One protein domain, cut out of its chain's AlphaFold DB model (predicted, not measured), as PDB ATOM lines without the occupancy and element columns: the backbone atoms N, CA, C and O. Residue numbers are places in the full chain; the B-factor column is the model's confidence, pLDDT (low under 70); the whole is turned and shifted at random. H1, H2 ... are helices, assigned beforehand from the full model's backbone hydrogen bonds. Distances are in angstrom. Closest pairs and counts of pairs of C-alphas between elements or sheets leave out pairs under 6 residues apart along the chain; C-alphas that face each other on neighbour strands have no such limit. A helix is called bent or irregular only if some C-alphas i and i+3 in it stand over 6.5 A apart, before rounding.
ATOM      1  N   GLY A  32     -23.845 -49.397  39.879       74.81
ATOM      2  CA  GLY A  32     -24.433 -48.091  39.552       74.81
ATOM      3  C   GLY A  32     -23.758 -47.353  38.392       74.81
ATOM      4  O   GLY A  32     -24.060 -46.182  38.189       74.81
ATOM      5  N   THR A  33     -22.871 -48.021  37.653       77.50
ATOM      6  CA  THR A  33     -22.287 -47.522  36.399       77.50
ATOM      7  C   THR A  33     -23.076 -48.068  35.202       77.50
ATOM      8  O   THR A  33     -23.628 -49.171  35.234       77.50
ATOM      9  N   SER A  34     -23.245 -47.256  34.168       78.94
ATOM     10  CA  SER A  34     -23.833 -47.614  32.876       78.94
ATOM     11  C   SER A  34     -23.175 -46.732  31.815       78.94
ATOM     12  O   SER A  34     -23.469 -45.534  31.814       78.94
ATOM     13  N   PRO A  35     -22.293 -47.272  30.949       78.56
ATOM     14  CA  PRO A  35     -21.894 -48.688  30.783       78.56
ATOM     15  C   PRO A  35     -21.190 -49.315  32.008       78.56
ATOM     16  O   PRO A  35     -20.768 -48.603  32.917       78.56
ATOM     17  N   ALA A  36     -21.132 -50.652  32.071       82.44
ATOM     18  CA  ALA A  36     -20.563 -51.380  33.209       82.44
ATOM     19  C   ALA A  36     -19.027 -51.305  33.199       82.44
ATOM     20  O   ALA A  36     -18.399 -51.650  32.206       82.44
ATOM     21  N   ILE A  37     -18.422 -50.864  34.305       81.56
ATOM     22  CA  ILE A  37     -16.961 -50.693  34.432       81.56
ATOM     23  C   ILE A  37     -16.390 -51.815  35.292       81.56
ATOM     24  O   ILE A  37     -16.946 -52.091  36.359       81.56
ATOM     25  N   ALA A  38     -15.282 -52.432  34.876       82.94
ATOM     26  CA  ALA A  38     -14.653 -53.519  35.623       82.94
ATOM     27  C   ALA A  38     -14.206 -53.075  37.034       82.94
ATOM     28  O   ALA A  38     -13.506 -52.079  37.200       82.94
ATOM     29  N   ALA A  39     -14.555 -53.841  38.073       79.38
ATOM     30  CA  ALA A  39     -14.191 -53.532  39.463       79.38
ATOM     31  C   ALA A  39     -12.667 -53.549  39.709       79.38
ATOM     32  O   ALA A  39     -12.175 -52.873  40.614       79.38
ATOM     33  N   ALA A  40     -11.918 -54.271  38.865       79.50
ATOM     34  CA  ALA A  40     -10.456 -54.326  38.879       79.50
ATOM     35  C   ALA A  40      -9.785 -52.976  38.568       79.50
ATOM     36  O   ALA A  40      -8.636 -52.781  38.939       79.50
ATOM     37  N   VAL A  41     -10.495 -52.033  37.941       80.62
ATOM     38  CA  VAL A  41      -9.988 -50.681  37.643       80.62
ATOM     39  C   VAL A  41      -9.712 -49.877  38.918       80.62
ATOM     40  O   VAL A  41      -8.793 -49.066  38.955       80.62
ATOM     41  N   CYS A  42     -10.498 -50.097  39.974       82.12
ATOM     42  CA  CYS A  42     -10.392 -49.334  41.220       82.12
ATOM     43  C   CYS A  42      -9.756 -50.113  42.379       82.12
ATOM     44  O   CYS A  42      -9.617 -49.545  43.460       82.12
ATOM     45  N   ASP A  43      -9.419 -51.399  42.203       82.50
ATOM     46  CA  ASP A  43      -8.845 -52.272  43.246       82.50
ATOM     47  C   ASP A  43      -9.580 -52.204  44.616       82.50
ATOM     48  O   ASP A  43      -8.999 -52.429  45.679       82.50
ATOM     49  N   GLY A  44     -10.885 -51.891  44.612       74.38
ATOM     50  CA  GLY A  44     -11.714 -51.751  45.819       74.38
ATOM     51  C   GLY A  44     -11.604 -50.413  46.571       74.38
ATOM     52  O   GLY A  44     -12.064 -50.327  47.713       74.38
ATOM     53  N   ASP A  45     -11.010 -49.372  45.977       82.81
ATOM     54  CA  ASP A  45     -11.002 -48.020  46.544       82.81
ATOM     55  C   ASP A  45     -12.356 -47.312  46.355       82.81
ATOM     56  O   ASP A  45     -12.778 -46.994  45.241       82.81
ATOM     57  N   ALA A  46     -13.023 -47.004  47.470       79.88
ATOM     58  CA  ALA A  46     -14.349 -46.384  47.464       79.88
ATOM     59  C   ALA A  46     -14.369 -44.952  46.889       79.88
ATOM     60  O   ALA A  46     -15.426 -44.479  46.463       79.88
ATOM     61  N   GLY A  47     -13.230 -44.245  46.902       82.50
ATOM     62  CA  GLY A  47     -13.087 -42.930  46.276       82.50
ATOM     63  C   GLY A  47     -13.100 -43.049  44.755       82.50
ATOM     64  O   GLY A  47     -13.938 -42.433  44.100       82.50
ATOM     65  N   CYS A  48     -12.263 -43.941  44.221       83.62
ATOM     66  CA  CYS A  48     -12.231 -44.301  42.808       83.62
ATOM     67  C   CYS A  48     -13.604 -44.773  42.311       83.62
ATOM     68  O   CYS A  48     -14.091 -44.279  41.298       83.62
ATOM     69  N   GLU A  49     -14.298 -45.647  43.048       80.81
ATOM     70  CA  GLU A  49     -15.642 -46.107  42.662       80.81
ATOM     71  C   GLU A  49     -16.668 -44.961  42.572       80.81
ATOM     72  O   GLU A  49     -17.566 -44.984  41.725       80.81
ATOM     73  N   SER A  50     -16.559 -43.945  43.433       84.00
ATOM     74  CA  SER A  50     -17.417 -42.754  43.385       84.00
ATOM     75  C   SER A  50     -17.104 -41.868  42.176       84.00
ATOM     76  O   SER A  50     -18.024 -41.348  41.531       84.00
ATOM     77  N   ASP A  51     -15.826 -41.715  41.843       85.31
ATOM     78  CA  ASP A  51     -15.380 -40.948  40.679       85.31
ATOM     79  C   ASP A  51     -15.807 -41.642  39.377       85.31
ATOM     80  O   ASP A  51     -16.367 -40.996  38.488       85.31
ATOM     81  N   MET A  52     -15.697 -42.973  39.308       83.88
ATOM     82  CA  MET A  52     -16.162 -43.773  38.168       83.88
ATOM     83  C   MET A  52     -17.678 -43.714  37.975       83.88
ATOM     84  O   MET A  52     -18.148 -43.667  36.841       83.88
ATOM     85  N   ARG A  53     -18.475 -43.624  39.049       85.00
ATOM     86  CA  ARG A  53     -19.925 -43.360  38.930       85.00
ATOM     87  C   ARG A  53     -20.228 -41.982  38.343       85.00
ATOM     88  O   ARG A  53     -21.195 -41.839  37.602       85.00
ATOM     89  N   THR A  54     -19.412 -40.975  38.647       84.50
ATOM     90  CA  THR A  54     -19.580 -39.619  38.097       84.50
ATOM     91  C   THR A  54     -19.170 -39.568  36.625       84.50
ATOM     92  O   THR A  54     -19.860 -38.958  35.807       84.50
ATOM     93  N   LEU A  55     -18.080 -40.258  36.279       84.50
ATOM     94  CA  LEU A  55     -17.582 -40.391  34.910       84.50
ATOM     95  C   LEU A  55     -18.469 -41.287  34.046       84.50
ATOM     96  O   LEU A  55     -18.587 -41.033  32.854       84.50
ATOM     97  N   SER A  56     -19.163 -42.261  34.637       83.62
ATOM     98  CA  SER A  56     -20.063 -43.172  33.928       83.62
ATOM     99  C   SER A  56     -21.120 -42.452  33.090       83.62
ATOM    100  O   SER A  56     -21.526 -42.985  32.071       83.62
ATOM    101  N   HIS A  57     -21.560 -41.253  33.481       82.69
ATOM    102  CA  HIS A  57     -22.517 -40.469  32.692       82.69
ATOM    103  C   HIS A  57     -21.910 -39.801  31.449       82.69
ATOM    104  O   HIS A  57     -22.657 -39.324  30.596       82.69
ATOM    105  N   LYS A  58     -20.577 -39.724  31.369       82.69
ATOM    106  CA  LYS A  58     -19.819 -39.226  30.214       82.69
ATOM    107  C   LYS A  58     -19.303 -40.357  29.310       82.69
ATOM    108  O   LYS A  58     -18.844 -40.065  28.209       82.69
ATOM    109  N   LEU A  59     -19.356 -41.607  29.772       84.56
ATOM    110  CA  LEU A  59     -18.985 -42.796  29.003       84.56
ATOM    111  C   LEU A  59     -20.200 -43.328  28.238       84.56
ATOM    112  O   LEU A  59     -21.330 -43.247  28.720       84.56
ATOM    113  N   ASP A  60     -19.964 -43.894  27.060       82.75
ATOM    114  CA  ASP A  60     -20.997 -44.480  26.208       82.75
ATOM    115  C   ASP A  60     -20.668 -45.941  25.871       82.75
ATOM    116  O   ASP A  60     -19.545 -46.403  26.043       82.75
ATOM    117  N   SER A  61     -21.642 -46.696  25.352       79.12
ATOM    118  CA  SER A  61     -21.393 -48.071  24.878       79.12
ATOM    119  C   SER A  61     -20.373 -48.138  23.733       79.12
ATOM    120  O   SER A  61     -19.867 -49.210  23.433       79.12
ATOM    121  N   SER A  62     -20.072 -47.005  23.092       81.25
ATOM    122  CA  SER A  62     -19.030 -46.879  22.067       81.25
ATOM    123  C   SER A  62     -17.593 -46.904  22.624       81.25
ATOM    124  O   SER A  62     -16.654 -46.941  21.832       81.25
ATOM    125  N   ASP A  63     -17.420 -46.837  23.951       84.69
ATOM    126  CA  ASP A  63     -16.120 -46.900  24.640       84.69
ATOM    127  C   ASP A  63     -15.618 -48.328  24.885       84.69
ATOM    128  O   ASP A  63     -14.420 -48.526  25.058       84.69
ATOM    129  N   ASP A  64     -16.528 -49.299  24.861       84.88
ATOM    130  CA  ASP A  64     -16.246 -50.737  24.864       84.88
ATOM    131  C   ASP A  64     -15.803 -51.146  23.447       84.88
ATOM    132  O   ASP A  64     -16.613 -51.353  22.536       84.88
ATOM    133  N   ALA A  65     -14.491 -51.135  23.228       83.44
ATOM    134  CA  ALA A  65     -13.860 -51.290  21.926       83.44
ATOM    135  C   ALA A  65     -13.858 -52.748  21.456       83.44
ATOM    136  O   ALA A  65     -13.892 -53.002  20.244       83.44
ATOM    137  N   ASP A  66     -13.805 -53.699  22.389       83.12
ATOM    138  CA  ASP A  66     -13.857 -55.128  22.084       83.12
ATOM    139  C   ASP A  66     -15.291 -55.704  22.094       83.12
ATOM    140  O   ASP A  66     -15.525 -56.791  21.545       83.12
ATOM    141  N   GLY A  67     -16.266 -54.945  22.607       81.44
ATOM    142  CA  GLY A  67     -17.689 -55.271  22.613       81.44
ATOM    143  C   GLY A  67     -18.059 -56.342  23.639       81.44
ATOM    144  O   GLY A  67     -19.049 -57.062  23.442       81.44
ATOM    145  N   ASN A  68     -17.247 -56.512  24.684       81.19
ATOM    146  CA  ASN A  68     -17.437 -57.537  25.707       81.19
ATOM    147  C   ASN A  68     -18.481 -57.140  26.781       81.19
ATOM    148  O   ASN A  68     -18.883 -57.980  27.593       81.19
ATOM    149  N   GLY A  69     -18.972 -55.897  26.748       79.50
ATOM    150  CA  GLY A  69     -19.966 -55.326  27.655       79.50
ATOM    151  C   GLY A  69     -19.395 -54.715  28.940       79.50
ATOM    152  O   GLY A  69     -20.190 -54.275  29.777       79.50
ATOM    153  N   LEU A  70     -18.070 -54.702  29.113       81.50
ATOM    154  CA  LEU A  70     -17.334 -54.204  30.275       81.50
ATOM    155  C   LEU A  70     -16.207 -53.266  29.842       81.50
ATOM    156  O   LEU A  70     -15.302 -53.682  29.138       81.50
ATOM    157  N   ILE A  71     -16.201 -52.045  30.372       85.75
ATOM    158  CA  ILE A  71     -15.087 -51.120  30.151       85.75
ATOM    159  C   ILE A  71     -13.913 -51.513  31.049       85.75
ATOM    160  O   ILE A  71     -14.032 -51.495  32.286       85.75
ATOM    161  N   ASP A  72     -12.785 -51.834  30.423       86.75
ATOM    162  CA  ASP A  72     -11.523 -52.106  31.100       86.75
ATOM    163  C   ASP A  72     -10.651 -50.846  31.297       86.75
ATOM    164  O   ASP A  72     -11.037 -49.716  30.999       86.75
ATOM    165  N   GLN A  73      -9.460 -51.020  31.873       84.75
ATOM    166  CA  GLN A  73      -8.559 -49.906  32.175       84.75
ATOM    167  C   GLN A  73      -7.982 -49.232  30.917       84.75
ATOM    168  O   GLN A  73      -7.703 -48.030  30.951       84.75
ATOM    169  N   GLU A  74      -7.750 -49.985  29.842       86.69
ATOM    170  CA  GLU A  74      -7.194 -49.462  28.590       86.69
ATOM    171  C   GLU A  74      -8.256 -48.643  27.847       86.69
ATOM    172  O   GLU A  74      -7.995 -47.506  27.444       86.69
ATOM    173  N   GLU A  75      -9.477 -49.168  27.785       88.06
ATOM    174  CA  GLU A  75     -10.654 -48.517  27.213       88.06
ATOM    175  C   GLU A  75     -11.056 -47.264  27.994       88.06
ATOM    176  O   GLU A  75     -11.303 -46.207  27.408       88.06
ATOM    177  N   LEU A  76     -11.022 -47.329  29.328       85.69
ATOM    178  CA  LEU A  76     -11.291 -46.176  30.181       85.69
ATOM    179  C   LEU A  76     -10.271 -45.048  29.967       85.69
ATOM    180  O   LEU A  76     -10.655 -43.880  29.902       85.69
ATOM    181  N   ASN A  77      -8.980 -45.369  29.836       87.50
ATOM    182  CA  ASN A  77      -7.950 -44.363  29.557       87.50
ATOM    183  C   ASN A  77      -8.150 -43.725  28.174       87.50
ATOM    184  O   ASN A  77      -8.019 -42.509  28.037       87.50
ATOM    185  N   ALA A  78      -8.529 -44.516  27.166       87.38
ATOM    186  CA  ALA A  78      -8.852 -44.005  25.836       87.38
ATOM    187  C   ALA A  78     -10.089 -43.085  25.846       87.38
ATOM    188  O   ALA A  78     -10.100 -42.050  25.170       87.38
ATOM    189  N   ALA A  79     -11.110 -43.423  26.639       86.50
ATOM    190  CA  ALA A  79     -12.302 -42.600  26.819       86.50
ATOM    191  C   ALA A  79     -11.989 -41.280  27.543       86.50
ATOM    192  O   ALA A  79     -12.457 -40.217  27.127       86.50
ATOM    193  N   LEU A  80     -11.149 -41.320  28.583       86.56
ATOM    194  CA  LEU A  80     -10.672 -40.125  29.285       86.56
ATOM    195  C   LEU A  80      -9.860 -39.208  28.362       86.56
ATOM    196  O   LEU A  80     -10.131 -38.011  28.315       86.56
ATOM    197  N   ASP A  81      -8.948 -39.755  27.554       88.56
ATOM    198  CA  ASP A  81      -8.182 -38.980  26.569       88.56
ATOM    199  C   ASP A  81      -9.084 -38.308  25.517       88.56
ATOM    200  O   ASP A  81      -8.778 -37.208  25.037       88.56
ATOM    201  N   ARG A  82     -10.201 -38.950  25.137       89.12
ATOM    202  CA  ARG A  82     -11.214 -38.340  24.261       89.12
ATOM    203  C   ARG A  82     -11.921 -37.189  24.968       89.12
ATOM    204  O   ARG A  82     -11.988 -36.107  24.393       89.12
ATOM    205  N   LEU A  83     -12.420 -37.402  26.184       87.44
ATOM    206  CA  LEU A  83     -13.133 -36.373  26.947       87.44
ATOM    207  C   LEU A  83     -12.239 -35.157  27.229       87.44
ATOM    208  O   LEU A  83     -12.670 -34.026  27.026       87.44
ATOM    209  N   ASP A  84     -10.974 -35.373  27.590       88.56
ATOM    210  CA  ASP A  84      -9.992 -34.300  27.780       88.56
ATOM    211  C   ASP A  84      -9.725 -33.524  26.484       88.56
ATOM    212  O   ASP A  84      -9.492 -32.311  26.506       88.56
ATOM    213  N   ARG A  85      -9.726 -34.209  25.335       88.56
ATOM    214  CA  ARG A  85      -9.591 -33.564  24.024       88.56
ATOM    215  C   ARG A  85     -10.836 -32.760  23.673       88.56
ATOM    216  O   ARG A  85     -10.690 -31.626  23.236       88.56
ATOM    217  N   GLU A  86     -12.026 -33.303  23.896       89.38
ATOM    218  CA  GLU A  86     -13.298 -32.614  23.666       89.38
ATOM    219  C   GLU A  86     -13.444 -31.378  24.562       89.38
ATOM    220  O   GLU A  86     -13.862 -30.328  24.083       89.38
ATOM    221  N   GLU A  87     -13.050 -31.459  25.837       88.81
ATOM    222  CA  GLU A  87     -13.060 -30.315  26.755       88.81
ATOM    223  C   GLU A  87     -12.060 -29.235  26.317       88.81
ATOM    224  O   GLU A  87     -12.412 -28.053  26.301       88.81
ATOM    225  N   LYS A  88     -10.856 -29.619  25.867       88.06
ATOM    226  CA  LYS A  88      -9.873 -28.677  25.298       88.06
ATOM    227  C   LYS A  88     -10.365 -28.038  24.003       88.06
ATOM    228  O   LYS A  88     -10.278 -26.824  23.856       88.06
ATOM    229  N   GLU A  89     -10.912 -28.823  23.078       90.62
ATOM    230  CA  GLU A  89     -11.472 -28.318  21.821       90.62
ATOM    231  C   GLU A  89     -12.683 -27.406  22.077       90.62
ATOM    232  O   GLU A  89     -12.834 -26.373  21.418       90.62
ATOM    233  N   ALA A  90     -13.518 -27.724  23.072       87.62
ATOM    234  CA  ALA A  90     -14.631 -26.883  23.497       87.62
ATOM    235  C   ALA A  90     -14.157 -25.578  24.154       87.62
ATOM    236  O   ALA A  90     -14.728 -24.519  23.877       87.62
ATOM    237  N   GLU A  91     -13.112 -25.615  24.985       89.00
ATOM    238  CA  GLU A  91     -12.510 -24.422  25.589       89.00
ATOM    239  C   GLU A  91     -11.864 -23.527  24.524       89.00
ATOM    240  O   GLU A  91     -12.099 -22.319  24.511       89.00
TER     241      GLU A  91
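This is residues 32 to 91 of the 234 residues of the protein "EF-hand domain-containing protein" of Corynebacterium imitans (UniProt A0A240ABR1). One long helix, H2, runs out of a small body made largely of loops, and its last part, residues 84 to 91, sticks out; a shorter helix, H1, lies near it, with its first residues, 46 to 48, sticking out together with residues 43 to 45. Within the body, residues 36 to 37 from the stretch before H1 pair in parallel with residues 70 to 71 from the link between the helices. The printed part has 60 residues, with two named helices in the order H1, H2 and no named strand; the class is all helix, though under half of the residues, 29 of 60, are in named elements. The whole is compact, with a radius of gyration of the C-alphas of 11.5 A, and spans 34 by 27 by 18 A.

H2, residues 73 to 91, is 26.6 A long from first to last C-alpha, from C-alpha 73 at (-8.559, -49.906, 32.175) to C-alpha 91 at (-12.510, -24.422, 25.589). H1, residues 46 to 55, is 14.3 A long and begins with C-alpha 46 at (-14.349, -46.384, 47.464).

H2 and H1 are near each other, with no pair of C-alphas within 8 A but 5 pairs within 10 A. In both H1 and H2 every O i to N i+4 pair is within hydrogen-bond range. Neither helix is bent or irregular.

The C-alphas of Gly 44 and Glu 91, the two farthest apart, are 34.0 A from each other. Without the stretches that stand free, residues 43 to 48 and 84 to 91, the body spans 24 by 20 by 15 A. The link from H1 to H2, 17 residues, is long. The printed part has no cut; its mean pLDDT is 83.8, and no printed residue is under 70.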